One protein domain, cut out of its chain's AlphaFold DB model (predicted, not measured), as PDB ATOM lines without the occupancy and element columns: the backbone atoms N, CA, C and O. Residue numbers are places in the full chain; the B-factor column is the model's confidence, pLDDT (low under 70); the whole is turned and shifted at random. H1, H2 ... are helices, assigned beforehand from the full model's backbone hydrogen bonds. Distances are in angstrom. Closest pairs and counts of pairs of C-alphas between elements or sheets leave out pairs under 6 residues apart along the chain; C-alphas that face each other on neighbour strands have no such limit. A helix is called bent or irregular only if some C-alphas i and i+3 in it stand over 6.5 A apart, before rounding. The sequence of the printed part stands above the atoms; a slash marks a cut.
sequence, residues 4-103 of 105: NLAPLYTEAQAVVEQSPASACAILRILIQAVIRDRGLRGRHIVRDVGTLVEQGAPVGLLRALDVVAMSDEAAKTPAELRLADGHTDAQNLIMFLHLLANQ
ATOM      1  N   ASN A   4     195.836 150.877 195.876       76.38
ATOM      2  CA  ASN A   4     196.344 152.036 195.135       76.38
ATOM      3  C   ASN A   4     197.183 151.666 193.900       76.38
ATOM      4  O   ASN A   4     197.470 152.538 193.086       76.38
ATOM      5  N   LEU A   5     197.585 150.400 193.752       82.38
ATOM      6  CA  LEU A   5     198.389 149.937 192.623       82.38
ATOM      7  C   LEU A   5     197.575 149.191 191.556       82.38
ATOM      8  O   LEU A   5     198.069 148.975 190.450       82.38
ATOM      9  N   ALA A   6     196.318 148.843 191.849       87.38
ATOM     10  CA  ALA A   6     195.429 148.187 190.892       87.38
ATOM     11  C   ALA A   6     195.217 148.993 189.588       87.38
ATOM     12  O   ALA A   6     195.262 148.377 188.525       87.38
ATOM     13  N   PRO A   7     195.069 150.339 189.607       92.19
ATOM     14  CA  PRO A   7     194.908 151.111 188.372       92.19
ATOM     15  C   PRO A   7     196.104 150.993 187.421       92.19
ATOM     16  O   PRO A   7     195.915 150.776 186.228       92.19
ATOM     17  N   LEU A   8     197.330 151.060 187.952       91.31
ATOM     18  CA  LEU A   8     198.556 150.911 187.162       91.31
ATOM     19  C   LEU A   8     198.681 149.500 186.576       91.31
ATOM     20  O   LEU A   8     199.153 149.332 185.455       91.31
ATOM     21  N   TYR A   9     198.249 148.472 187.313       93.88
ATOM     22  CA  TYR A   9     198.236 147.111 186.782       93.88
ATOM     23  C   TYR A   9     197.254 146.980 185.612       93.88
ATOM     24  O   TYR A   9     197.621 146.449 184.565       93.88
ATOM     25  N   THR A  10     196.042 147.525 185.751       95.19
ATOM     26  CA  THR A  10     195.050 147.571 184.668       95.19
ATOM     27  C   THR A  10     195.575 148.325 183.448       95.19
ATOM     28  O   THR A  10     195.382 147.871 182.324       95.19
ATOM     29  N   GLU A  11     196.274 149.442 183.649       95.19
ATOM     30  CA  GLU A  11     196.889 150.206 182.562       95.19
ATOM     31  C   GLU A  11     197.958 149.388 181.828       95.19
ATOM     32  O   GLU A  11     197.931 149.311 180.601       95.19
ATOM     33  N   ALA A  12     198.839 148.698 182.561       95.50
ATOM     34  CA  ALA A  12     199.829 147.807 181.961       95.50
ATOM     35  C   ALA A  12     199.176 146.698 181.116       95.50
ATOM     36  O   ALA A  12     199.642 146.425 180.013       95.50
ATOM     37  N   GLN A  13     198.088 146.092 181.604       95.94
ATOM     38  CA  GLN A  13     197.326 145.083 180.857       95.94
ATOM     39  C   GLN A  13     196.673 145.667 179.597       95.94
ATOM     40  O   GLN A  13     196.673 145.026 178.553       95.94
ATOM     41  N   ALA A  14     196.137 146.886 179.672       97.50
ATOM     42  CA  ALA A  14     195.450 147.518 178.548       97.50
ATOM     43  C   ALA A  14     196.392 147.863 177.384       97.50
ATOM     44  O   ALA A  14     195.966 147.866 176.229       97.50
ATOM     45  N   VAL A  15     197.663 148.156 177.679       96.69
ATOM     46  CA  VAL A  15     198.637 148.589 176.668       96.69
ATOM     47  C   VAL A  15     199.588 147.488 176.213       96.69
ATOM     48  O   VAL A  15     200.310 147.722 175.252       96.69
ATOM     49  N   VAL A  16     199.611 146.307 176.843       95.31
ATOM     50  CA  VAL A  16     200.639 145.277 176.577       95.31
ATOM     51  C   VAL A  16     200.689 144.826 175.118       95.31
ATOM     52  O   VAL A  16     201.781 144.717 174.572       95.31
ATOM     53  N   GLU A  17     199.534 144.669 174.471       95.31
ATOM     54  CA  GLU A  17     199.443 144.252 173.062       95.31
ATOM     55  C   GLU A  17     199.848 145.369 172.086       95.31
ATOM     56  O   GLU A  17     200.334 145.117 170.987       95.31
ATOM     57  N   GLN A  18     199.630 146.631 172.467       96.88
ATOM     58  CA  GLN A  18     199.894 147.791 171.602       96.88
ATOM     59  C   GLN A  18     201.314 148.333 171.785       96.88
ATOM     60  O   GLN A  18     201.954 148.787 170.840       96.88
ATOM     61  N   SER A  19     201.790 148.323 173.026       94.94
ATOM     62  CA  SER A  19     203.088 148.818 173.456       94.94
ATOM     63  C   SER A  19     203.582 147.977 174.638       94.94
ATOM     64  O   SER A  19     203.488 148.391 175.805       94.94
ATOM     65  N   PRO A  20     204.166 146.801 174.363       91.25
ATOM     66  CA  PRO A  20     204.731 145.955 175.407       91.25
ATOM     67  C   PRO A  20     205.845 146.662 176.190       91.25
ATOM     68  O   PRO A  20     206.018 146.428 177.385       91.25
ATOM     69  N   ALA A  21     206.568 147.592 175.556       90.31
ATOM     70  CA  ALA A  21     207.581 148.397 176.228       90.31
ATOM     71  C   ALA A  21     206.978 149.350 177.272       90.31
ATOM     72  O   ALA A  21     207.494 149.446 178.389       90.31
ATOM     73  N   SER A  22     205.861 150.010 176.948       92.81
ATOM     74  CA  SER A  22     205.126 150.831 177.917       92.81
ATOM     75  C   SER A  22     204.602 149.978 179.070       92.81
ATOM     76  O   SER A  22     204.793 150.347 180.229       92.81
ATOM     77  N   ALA A  23     204.027 148.807 178.774       94.12
ATOM     78  CA  ALA A  23     203.586 147.869 179.804       94.12
ATOM     79  C   ALA A  23     204.746 147.453 180.724       94.12
ATOM     80  O   ALA A  23     204.615 147.529 181.944       94.12
ATOM     81  N   CYS A  24     205.910 147.104 180.168       91.00
ATOM     82  CA  CYS A  24     207.106 146.767 180.943       91.00
ATOM     83  C   CYS A  24     207.541 147.909 181.874       91.00
ATOM     84  O   CYS A  24     207.871 147.666 183.036       91.00
ATOM     85  N   ALA A  25     207.526 149.159 181.401       89.69
ATOM     86  CA  ALA A  25     207.867 150.317 182.226       89.69
ATOM     87  C   ALA A  25     206.900 150.477 183.414       89.69
ATOM     88  O   ALA A  25     207.342 150.645 184.553       89.69
ATOM     89  N   ILE A  26     205.592 150.349 183.169       93.06
ATOM     90  CA  ILE A  26     204.560 150.420 184.213       93.06
ATOM     91  C   ILE A  26     204.726 149.270 185.219       93.06
ATOM     92  O   ILE A  26     204.728 149.496 186.429       93.06
ATOM     93  N   LEU A  27     204.942 148.041 184.742       92.25
ATOM     94  CA  LEU A  27     205.148 146.864 185.591       92.25
ATOM     95  C   LEU A  27     206.390 147.004 186.481       92.25
ATOM     96  O   LEU A  27     206.346 146.644 187.658       92.25
ATOM     97  N   ARG A  28     207.482 147.589 185.972       89.50
ATOM     98  CA  ARG A  28     208.668 147.895 186.790       89.50
ATOM     99  C   ARG A  28     208.344 148.885 187.911       89.50
ATOM    100  O   ARG A  28     208.773 148.661 189.042       89.50
ATOM    101  N   ILE A  29     207.557 149.929 187.640       90.00
ATOM    102  CA  ILE A  29     207.106 150.888 188.667       90.00
ATOM    103  C   ILE A  29     206.248 150.181 189.725       90.00
ATOM    104  O   ILE A  29     206.424 150.412 190.925       90.00
ATOM    105  N   LEU A  30     205.356 149.281 189.301       92.31
ATOM    106  CA  LEU A  30     204.528 148.483 190.205       92.31
ATOM    107  C   LEU A  30     205.362 147.598 191.129       92.31
ATOM    108  O   LEU A  30     205.139 147.603 192.338       92.31
ATOM    109  N   ILE A  31     206.352 146.891 190.585       91.19
ATOM    110  CA  ILE A  31     207.279 146.061 191.361       91.19
ATOM    111  C   ILE A  31     208.002 146.909 192.415       91.19
ATOM    112  O   ILE A  31     208.025 146.548 193.591       91.19
ATOM    113  N   GLN A  32     208.538 148.071 192.030       89.75
ATOM    114  CA  GLN A  32     209.195 148.989 192.968       89.75
ATOM    115  C   GLN A  32     208.240 149.493 194.056       89.75
ATOM    116  O   GLN A  32     208.640 149.663 195.207       89.75
ATOM    117  N   ALA A  33     206.976 149.749 193.715       90.88
ATOM    118  CA  ALA A  33     205.965 150.147 194.686       90.88
ATOM    119  C   ALA A  33     205.644 149.022 195.683       90.88
ATOM    120  O   ALA A  33     205.612 149.287 196.880       90.88
ATOM    121  N   VAL A  34     205.502 147.775 195.221       91.12
ATOM    122  CA  VAL A  34     205.284 146.612 196.100       91.12
ATOM    123  C   VAL A  34     206.487 146.374 197.019       91.12
ATOM    124  O   VAL A  34     206.310 146.091 198.200       91.12
ATOM    125  N   ILE A  35     207.715 146.534 196.519       90.75
ATOM    126  CA  ILE A  35     208.929 146.440 197.344       90.75
ATOM    127  C   ILE A  35     208.944 147.518 198.440       90.75
ATOM    128  O   ILE A  35     209.297 147.226 199.583       90.75
ATOM    129  N   ARG A  36     208.541 148.754 198.116       90.94
ATOM    130  CA  ARG A  36     208.447 149.848 199.100       90.94
ATOM    131  C   ARG A  36     207.392 149.597 200.167       90.94
ATOM    132  O   ARG A  36     207.641 149.879 201.333       90.94
ATOM    133  N   ASP A  37     206.254 149.036 199.778       89.38
ATOM    134  CA  ASP A  37     205.185 148.654 200.705       89.38
ATOM    135  C   ASP A  37     205.652 147.592 201.720       89.38
ATOM    136  O   ASP A  37     205.247 147.599 202.877       89.38
ATOM    137  N   ARG A  38     206.613 146.745 201.325       87.88
ATOM    138  CA  ARG A  38     207.289 145.773 202.201       87.88
ATOM    139  C   ARG A  38     208.414 146.375 203.062       87.88
ATOM    140  O   ARG A  38     209.178 145.635 203.672       87.88
ATOM    141  N   GLY A  39     208.542 147.702 203.114       90.00
ATOM    142  CA  GLY A  39     209.507 148.403 203.970       90.00
ATOM    143  C   GLY A  39     210.922 148.530 203.397       90.00
ATOM    144  O   GLY A  39     211.827 148.990 204.096       90.00
ATOM    145  N   LEU A  40     211.136 148.156 202.132       92.38
ATOM    146  CA  LEU A  40     212.421 148.312 201.446       92.38
ATOM    147  C   LEU A  40     212.451 149.577 200.576       92.38
ATOM    148  O   LEU A  40     211.480 150.323 200.477       92.38
ATOM    149  N   ARG A  41     213.592 149.875 199.944       88.62
ATOM    150  CA  ARG A  41     213.764 151.142 199.208       88.62
ATOM    151  C   ARG A  41     213.119 151.138 197.824       88.62
ATOM    152  O   ARG A  41     212.733 152.204 197.348       88.62
ATOM    153  N   GLY A  42     213.033 149.981 197.164       86.00
ATOM    154  CA  GLY A  42     212.504 149.859 195.800       86.00
ATOM    155  C   GLY A  42     213.380 150.521 194.736       86.00
ATOM    156  O   GLY A  42     212.908 150.792 193.636       86.00
ATOM    157  N   ARG A  43     214.648 150.822 195.053       82.75
ATOM    158  CA  ARG A  43     215.596 151.462 194.121       82.75
ATOM    159  C   ARG A  43     216.388 150.429 193.328       82.75
ATOM    160  O   ARG A  43     216.725 150.676 192.175       82.75
ATOM    161  N   HIS A  44     216.686 149.290 193.945       83.75
ATOM    162  CA  HIS A  44     217.544 148.257 193.381       83.75
ATOM    163  C   HIS A  44     216.828 146.921 193.530       83.75
ATOM    164  O   HIS A  44     217.065 146.212 194.500       83.75
ATOM    165  N   ILE A  45     215.951 146.595 192.575       86.12
ATOM    166  CA  ILE A  45     215.050 145.432 192.659       86.12
ATOM    167  C   ILE A  45     215.818 144.148 193.000       86.12
ATOM    168  O   ILE A  45     215.381 143.426 193.884       86.12
ATOM    169  N   VAL A  46     216.989 143.907 192.397       85.31
ATOM    170  CA  VAL A  46     217.828 142.731 192.701       85.31
ATOM    171  C   VAL A  46     218.226 142.668 194.172       85.31
ATOM    172  O   VAL A  46     217.961 141.682 194.857       85.31
ATOM    173  N   ARG A  47     218.809 143.754 194.684       87.44
ATOM    174  CA  ARG A  47     219.223 143.862 196.085       87.44
ATOM    175  C   ARG A  47     218.035 143.784 197.041       87.44
ATOM    176  O   ARG A  47     218.118 143.132 198.079       87.44
ATOM    177  N   ASP A  48     216.952 144.477 196.709       90.25
ATOM    178  CA  ASP A  48     215.749 144.513 197.529       90.25
ATOM    179  C   ASP A  48     215.116 143.107 197.601       90.25
ATOM    180  O   ASP A  48     214.780 142.643 198.684       90.25
ATOM    181  N   VAL A  49     215.046 142.367 196.489       89.25
ATOM    182  CA  VAL A  49     214.559 140.974 196.459       89.25
ATOM    183  C   VAL A  49     215.475 140.034 197.242       89.25
ATOM    184  O   VAL A  49     214.970 139.194 197.984       89.25
ATOM    185  N   GLY A  50     216.800 140.193 197.144       90.56
ATOM    186  CA  GLY A  50     217.745 139.456 197.991       90.56
ATOM    187  C   GLY A  50     217.477 139.685 199.480       90.56
ATOM    188  O   GLY A  50     217.367 138.729 200.242       90.56
ATOM    189  N   THR A  51     217.234 140.942 199.859       92.62
ATOM    190  CA  THR A  51     216.874 141.310 201.237       92.62
ATOM    191  C   THR A  51     215.541 140.681 201.662       92.62
ATOM    192  O   THR A  51     215.431 140.186 202.778       92.62
ATOM    193  N   LEU A  52     214.528 140.642 200.784       91.62
ATOM    194  CA  LEU A  52     213.255 139.967 201.082       91.62
ATOM    195  C   LEU A  52     213.456 138.474 201.365       91.62
ATOM    196  O   LEU A  52     212.833 137.943 202.282       91.62
ATOM    197  N   VAL A  53     214.317 137.793 200.604       91.62
ATOM    198  CA  VAL A  53     214.612 136.368 200.826       91.62
ATOM    199  C   VAL A  53     215.386 136.149 202.123       91.62
ATOM    200  O   VAL A  53     215.044 135.244 202.881       91.62
ATOM    201  N   GLU A  54     216.360 137.004 202.438       92.75
ATOM    202  CA  GLU A  54     217.046 136.997 203.742       92.75
ATOM    203  C   GLU A  54     216.067 137.201 204.913       92.75
ATOM    204  O   GLU A  54     216.257 136.641 205.990       92.75
ATOM    205  N   GLN A  55     214.987 137.953 204.687       91.62
ATOM    206  CA  GLN A  55     213.903 138.189 205.644       91.62
ATOM    207  C   GLN A  55     212.827 137.086 205.660       91.62
ATOM    208  O   GLN A  55     211.834 137.219 206.373       91.62
ATOM    209  N   GLY A  56     213.007 135.991 204.912       89.38
ATOM    210  CA  GLY A  56     212.123 134.821 204.944       89.38
ATOM    211  C   GLY A  56     211.186 134.666 203.743       89.38
ATOM    212  O   GLY A  56     210.369 133.746 203.734       89.38
ATOM    213  N   ALA A  57     211.294 135.509 202.709       89.81
ATOM    214  CA  ALA A  57     210.581 135.270 201.457       89.81
ATOM    215  C   ALA A  57     211.121 134.003 200.747       89.81
ATOM    216  O   ALA A  57     212.331 133.771 200.728       89.81
ATOM    217  N   PRO A  58     210.264 133.170 200.132       89.31
ATOM    218  CA  PRO A  58     210.692 132.019 199.348       89.31
ATOM    219  C   PRO A  58     211.814 132.300 198.338       89.31
ATOM    220  O   PRO A  58     211.702 133.184 197.490       89.31
ATOM    221  N   VAL A  59     212.833 131.432 198.322       87.81
ATOM    222  CA  VAL A  59     213.958 131.472 197.359       87.81
ATOM    223  C   VAL A  59     213.509 131.423 195.891       87.81
ATOM    224  O   VAL A  59     214.228 131.853 194.993       87.81
ATOM    225  N   GLY A  60     212.293 130.931 195.628       87.38
ATOM    226  CA  GLY A  60     211.674 130.982 194.305       87.38
ATOM    227  C   GLY A  60     211.515 132.406 193.759       87.38
ATOM    228  O   GLY A  60     211.513 132.577 192.546       87.38
ATOM    229  N   LEU A  61     211.453 133.425 194.626       88.44
ATOM    230  CA  LEU A  61     211.398 134.828 194.217       88.44
ATOM    231  C   LEU A  61     212.707 135.282 193.551       88.44
ATOM    232  O   LEU A  61     212.658 135.983 192.547       88.44
ATOM    233  N   LEU A  62     213.864 134.825 194.048       84.31
ATOM    234  CA  LEU A  62     215.162 135.081 193.407       84.31
ATOM    235  C   LEU A  62     215.258 134.395 192.042       84.31
ATOM    236  O   LEU A  62     215.626 135.029 191.063       84.31
ATOM    237  N   ARG A  63     214.829 133.132 191.948       84.75
ATOM    238  CA  ARG A  63     214.821 132.405 190.665       84.75
ATOM    239  C   ARG A  63     213.912 133.065 189.635       84.75
ATOM    240  O   ARG A  63     214.241 133.105 188.458       84.75
ATOM    241  N   ALA A  64     212.757 133.564 190.073       86.25
ATOM    242  CA  ALA A  64     211.853 134.293 189.199       86.25
ATOM    243  C   ALA A  64     212.487 135.603 188.720       86.25
ATOM    244  O   ALA A  64     212.381 135.920 187.544       86.25
ATOM    245  N   LEU A  65     213.186 136.331 189.596       84.44
ATOM    246  CA  LEU A  65     213.900 137.552 189.227       84.44
ATOM    247  C   LEU A  65     214.974 137.301 188.153       84.44
ATOM    248  O   LEU A  65     215.072 138.096 187.218       84.44
ATOM    249  N   ASP A  66     215.723 136.196 188.248       74.94
ATOM    250  CA  ASP A  66     216.741 135.822 187.254       74.94
ATOM    251  C   ASP A  66     216.144 135.664 185.842       74.94
ATOM    252  O   ASP A  66     216.774 136.032 184.850       74.94
ATOM    253  N   VAL A  67     214.899 135.179 185.740       68.69
ATOM    254  CA  VAL A  67     214.176 135.003 184.465       68.69
ATOM    255  C   VAL A  67     213.750 136.337 183.847       68.69
ATOM    256  O   VAL A  67     213.722 136.466 182.628       68.69
ATOM    257  N   VAL A  68     213.443 137.349 184.662       70.75
ATOM    258  CA  VAL A  68     212.976 138.660 184.169       70.75
ATOM    259  C   VAL A  68     214.136 139.534 183.663       70.75
ATOM    260  O   VAL A  68     213.920 140.671 183.253       70.75
ATOM    261  N   ALA A  69     215.376 139.026 183.688       60.41
ATOM    262  CA  ALA A  69     216.572 139.710 183.192       60.41
ATOM    263  C   ALA A  69     216.721 141.156 183.707       60.41
ATOM    264  O   ALA A  69     217.320 142.012 183.052       60.41
ATOM    265  N   MET A  70     216.219 141.444 184.914       60.72
ATOM    266  CA  MET A  70     216.520 142.688 185.620       60.72
ATOM    267  C   MET A  70     217.946 142.591 186.173       60.72
ATOM    268  O   MET A  70     218.144 142.489 187.377       60.72
ATOM    269  N   SER A  71     218.946 142.530 185.292       50.44
ATOM    270  CA  SER A  71     220.342 142.348 185.679       50.44
ATOM    271  C   SER A  71     220.907 143.597 186.358       50.44
ATOM    272  O   SER A  71     220.454 144.721 186.127       50.44
ATOM    273  N   ASP A  72     221.938 143.411 187.181       45.09
ATOM    274  CA  ASP A  72     222.660 144.492 187.870       45.09
ATOM    275  C   ASP A  72     223.243 145.555 186.912       45.09
ATOM    276  O   ASP A  72     223.468 146.700 187.314       45.09
ATOM    277  N   GLU A  73     223.423 145.254 185.620       45.88
ATOM    278  CA  GLU A  73     223.731 146.267 184.600       45.88
ATOM    279  C   GLU A  73     222.647 147.359 184.524       45.88
ATOM    280  O   GLU A  73     222.973 148.543 184.428       45.88
ATOM    281  N   ALA A  74     221.367 146.993 184.646       48.94
ATOM    282  CA  ALA A  74     220.254 147.943 184.674       48.94
ATOM    283  C   ALA A  74     220.223 148.784 185.966       48.94
ATOM    284  O   ALA A  74     219.597 149.841 185.996       48.94
ATOM    285  N   ALA A  75     220.918 148.363 187.032       45.94
ATOM    286  CA  ALA A  75     221.076 149.156 188.251       45.94
ATOM    287  C   ALA A  75     222.113 150.286 188.097       45.94
ATOM    288  O   ALA A  75     222.019 151.288 188.812       45.94
ATOM    289  N   LYS A  76     223.067 150.156 187.158       50.97
ATOM    290  CA  LYS A  76     224.039 151.213 186.807       50.97
ATOM    291  C   LYS A  76     223.381 152.346 186.008       50.97
ATOM    292  O   LYS A  76     223.714 153.507 186.238       50.97
ATOM    293  N   THR A  77     222.395 152.021 185.165       55.59
ATOM    294  CA  THR A  77     221.582 152.997 184.415       55.59
ATOM    295  C   THR A  77     220.084 152.702 184.592       55.59
ATOM    296  O   THR A  77     219.463 152.093 183.722       55.59
ATOM    297  N   PRO A  78     219.457 153.152 185.699       54.41
ATOM    298  CA  PRO A  78     218.069 152.805 186.043       54.41
ATOM    299  C   PRO A  78     217.024 153.170 184.978       54.41
ATOM    300  O   PRO A  78     215.934 152.602 184.973       54.41
ATOM    301  N   ALA A  79     217.352 154.131 184.109       55.50
ATOM    302  CA  ALA A  79     216.473 154.666 183.074       55.50
ATOM    303  C   ALA A  79     216.439 153.832 181.781       55.50
ATOM    304  O   ALA A  79     215.594 154.091 180.928       55.50
ATOM    305  N   GLU A  80     217.321 152.842 181.613       63.09
ATOM    306  CA  GLU A  80     217.332 152.022 180.401       63.09
ATOM    307  C   GLU A  80     216.415 150.800 180.539       63.09
ATOM    308  O   GLU A  80     216.560 149.935 181.414       63.09
ATOM    309  N   LEU A  81     215.440 150.731 179.635       70.62
ATOM    310  CA  LEU A  81     214.587 149.572 179.437       70.62
ATOM    311  C   LEU A  81     215.173 148.747 178.289       70.62
ATOM    312  O   LEU A  81     214.950 149.046 177.119       70.62
ATOM    313  N   ARG A  82     215.970 147.733 178.629       72.69
ATOM    314  CA  ARG A  82     216.525 146.791 177.652       72.69
ATOM    315  C   ARG A  82     215.575 145.604 177.560       72.69
ATOM    316  O   ARG A  82     215.516 144.813 178.493       72.69
ATOM    317  N   LEU A  83     214.814 145.541 176.474       76.00
ATOM    318  CA  LEU A  83     213.881 144.452 176.181       76.00
ATOM    319  C   LEU A  83     214.484 143.575 175.090       76.00
ATOM    320  O   LEU A  83     215.052 144.103 174.130       76.00
ATOM    321  N   ALA A  84     214.376 142.262 175.249       77.75
ATOM    322  CA  ALA A  84     214.755 141.304 174.216       77.75
ATOM    323  C   ALA A  84     213.546 140.986 173.330       77.75
ATOM    324  O   ALA A  84     213.639 141.046 172.106       77.75
ATOM    325  N   ASP A  85     212.406 140.722 173.966       82.75
ATOM    326  CA  ASP A  85     211.112 140.496 173.335       82.75
ATOM    327  C   ASP A  85     210.045 141.109 174.242       82.75
ATOM    328  O   ASP A  85     209.724 140.570 175.297       82.75
ATOM    329  N   GLY A  86     209.507 142.266 173.853       84.38
ATOM    330  CA  GLY A  86     208.686 143.065 174.761       84.38
ATOM    331  C   GLY A  86     207.470 142.325 175.335       84.38
ATOM    332  O   GLY A  86     207.110 142.577 176.484       84.38
ATOM    333  N   HIS A  87     206.825 141.436 174.571       90.25
ATOM    334  CA  HIS A  87     205.648 140.705 175.054       90.25
ATOM    335  C   HIS A  87     206.049 139.641 176.071       90.25
ATOM    336  O   HIS A  87     205.458 139.562 177.149       90.25
ATOM    337  N   THR A  88     207.086 138.866 175.758       90.12
ATOM    338  CA  THR A  88     207.639 137.862 176.672       90.12
ATOM    339  C   THR A  88     208.162 138.527 177.948       90.12
ATOM    340  O   THR A  88     207.875 138.072 179.055       90.12
ATOM    341  N   ASP A  89     208.856 139.658 177.814       89.19
ATOM    342  CA  ASP A  89     209.371 140.448 178.932       89.19
ATOM    343  C   ASP A  89     208.229 140.970 179.822       89.19
ATOM    344  O   ASP A  89     208.289 140.860 181.051       89.19
ATOM    345  N   ALA A  90     207.140 141.470 179.225       91.69
ATOM    346  CA  ALA A  90     205.957 141.908 179.961       91.69
ATOM    347  C   ALA A  90     205.283 140.746 180.708       91.69
ATOM    348  O   ALA A  90     204.931 140.888 181.881       91.69
ATOM    349  N   GLN A  91     205.141 139.582 180.068       91.56
ATOM    350  CA  GLN A  91     204.589 138.376 180.694       91.56
ATOM    351  C   GLN A  91     205.437 137.913 181.885       91.56
ATOM    352  O   GLN A  91     204.898 137.632 182.960       91.56
ATOM    353  N   ASN A  92     206.762 137.911 181.733       90.69
ATOM    354  CA  ASN A  92     207.703 137.583 182.800       90.69
ATOM    355  C   ASN A  92     207.583 138.563 183.981       90.69
ATOM    356  O   ASN A  92     207.511 138.137 185.137       90.69
ATOM    357  N   LEU A  93     207.478 139.868 183.705       91.75
ATOM    358  CA  LEU A  93     207.255 140.900 184.724       91.75
ATOM    359  C   LEU A  93     205.912 140.731 185.450       91.75
ATOM    360  O   LEU A  93     205.859 140.888 186.670       91.75
ATOM    361  N   ILE A  94     204.835 140.388 184.736       91.88
ATOM    362  CA  ILE A  94     203.515 140.116 185.329       91.88
ATOM    363  C   ILE A  94     203.590 138.911 186.269       91.88
ATOM    364  O   ILE A  94     203.116 138.981 187.403       91.88
ATOM    365  N   MET A  95     204.203 137.812 185.822       90.62
ATOM    366  CA  MET A  95     204.395 136.618 186.647       90.62
ATOM    367  C   MET A  95     205.185 136.951 187.917       90.62
ATOM    368  O   MET A  95     204.771 136.587 189.019       90.62
ATOM    369  N   PHE A  96     206.292 137.680 187.780       91.94
ATOM    370  CA  PHE A  96     207.105 138.092 188.917       91.94
ATOM    371  C   PHE A  96     206.338 139.001 189.882       91.94
ATOM    372  O   PHE A  96     206.388 138.783 191.092       91.94
ATOM    373  N   LEU A  97     205.577 139.972 189.372       91.62
ATOM    374  CA  LEU A  97     204.727 140.837 190.189       91.62
ATOM    375  C   LEU A  97     203.698 140.027 190.984       91.62
ATOM    376  O   LEU A  97     203.509 140.293 192.169       91.62
ATOM    377  N   HIS A  98     203.059 139.028 190.369       89.81
ATOM    378  CA  HIS A  98     202.124 138.148 191.072       89.81
ATOM    379  C   HIS A  98     202.807 137.352 192.179       89.81
ATOM    380  O   HIS A  98     202.281 137.299 193.288       89.81
ATOM    381  N   LEU A  99     203.983 136.779 191.911       89.50
ATOM    382  CA  LEU A  99     204.764 136.088 192.936       89.50
ATOM    383  C   LEU A  99     205.077 137.041 194.086       89.50
ATOM    384  O   LEU A  99     204.727 136.748 195.223       89.50
ATOM    385  N   LEU A 100     205.641 138.209 193.785       89.00
ATOM    386  CA  LEU A 100     205.986 139.232 194.764       89.00
ATOM    387  C   LEU A 100     204.765 139.731 195.557       89.00
ATOM    388  O   LEU A 100     204.886 140.025 196.740       89.00
ATOM    389  N   ALA A 101     203.585 139.834 194.946       85.88
ATOM    390  CA  ALA A 101     202.373 140.309 195.611       85.88
ATOM    391  C   ALA A 101     201.670 139.228 196.449       85.88
ATOM    392  O   ALA A 101     201.067 139.569 197.465       85.88
ATOM    393  N   ASN A 102     201.748 137.958 196.038       77.12
ATOM    394  CA  ASN A 102     201.045 136.834 196.667       77.12
ATOM    395  C   ASN A 102     201.866 136.110 197.739       77.12
ATOM    396  O   ASN A 102     201.357 135.185 198.363       77.12
ATOM    397  N   GLN A 103     203.115 136.515 197.988       63.44
ATOM    398  CA  GLN A 103     203.847 136.052 199.169       63.44
ATOM    399  C   GLN A 103     203.288 136.752 200.410       63.44
ATOM    400  O   GLN A 103     203.864 137.728 200.892       63.44
TER     401      GLN A 103
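Overview. This is residues 4 to 103 of the 105 residues of an uncharacterized protein of Acidimicrobiaceae bacterium (UniProt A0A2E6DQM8). Two long helices, H2 and H6, run side by side the same way as the core; H1 folds back along H2 as a helical hairpin, and a shorter hairpin, H3 and H4, packs on the core pair with H3 on residues 31 to 35 of H2 and H4 along H6. The small helix H5 lies at the outside, in the stretch that leads from H4 to the start of H6. The printed part has 100 residues, with six named helices, H1 to H6 in order along the chain, and no named strand; the class is all helix. It is compact, with a radius of gyration of the C-alphas of 12.7 A and spans of 38 by 29 by 21 A.

Along the chain. The longest helix, H2, is residues 20 to 37 and measures 25.4 A from C-alpha 20 at (204.731, 145.955, 175.407) to C-alpha 37. H6, residues 86 to 102, measures 24.0 A and ends with C-alpha 102 at (201.045, 136.834, 196.667). H1, residues 4 to 15, measures 18.9 A and begins with C-alpha 4 at (196.344, 152.036, 195.135). H1 is only just irregular: C-alphas 4 and 7 are 7.0 A apart, against about 5 A in a regular helix. H3 is residues 45 to 54, 14.1 A; H4 is residues 60 to 67, 10.9 A; H5 is residues 72 to 76, 6.9 A.

Arrangement. H2 is the hub and touches H1, H3 and H6. H2 and H6 run the same way at a shallow tilt of 19 degrees, their closest C-alphas being those of Pro 20 and Gly 86, 4.9 A apart. H1 and H2 form a helical hairpin, running opposite ways at a shallow tilt of 14 degrees, with the C-alphas of Ala 12 and Ala 23 closest at 4.3 A. H1 and H6 are near each other. H2 touches H3 with residues 31 to 35 alone, the same way at a steep tilt of 39 degrees; the closest C-alphas, of Gln 32 and Ile 45, are 6.9 A apart. H3 and H4 form a helical hairpin at a shallow tilt of 22 degrees, closest at the C-alphas of Val 49 and Leu 62, 6.7 A. H4 touches H6, opposite ways at a shallow tilt of 12 degrees, with the C-alphas of Ala 64 and Phe 96 closest at 6.1 A. Of the touching pairs, 4 of 5 are at a shallow tilt, a mostly aligned packing. H5 is close to H3 but not clearly touching, with the C-alphas of Val 46 and Asp 72 closest at 7.1 A, and is apart from H4 and H6. Each O i to N i+4 pair is within hydrogen-bond range in H2, H3, H4, H5 and H6, and 7 of 8 are in H1.

Size, cuts and confidence. The C-alphas farthest apart, of Gln 18 and Gln 55, are 38.0 A apart. The printed part has no cut. The links H1 to H2, H3 to H4 and H4 to H5 are tight, H2 to H3 and H5 to H6 are short, and no link is long. The mean pLDDT of the printed part is 84.1; residue 67, residues 69 to 80 and residue 103 are under 70, and H5 has a mean of 47.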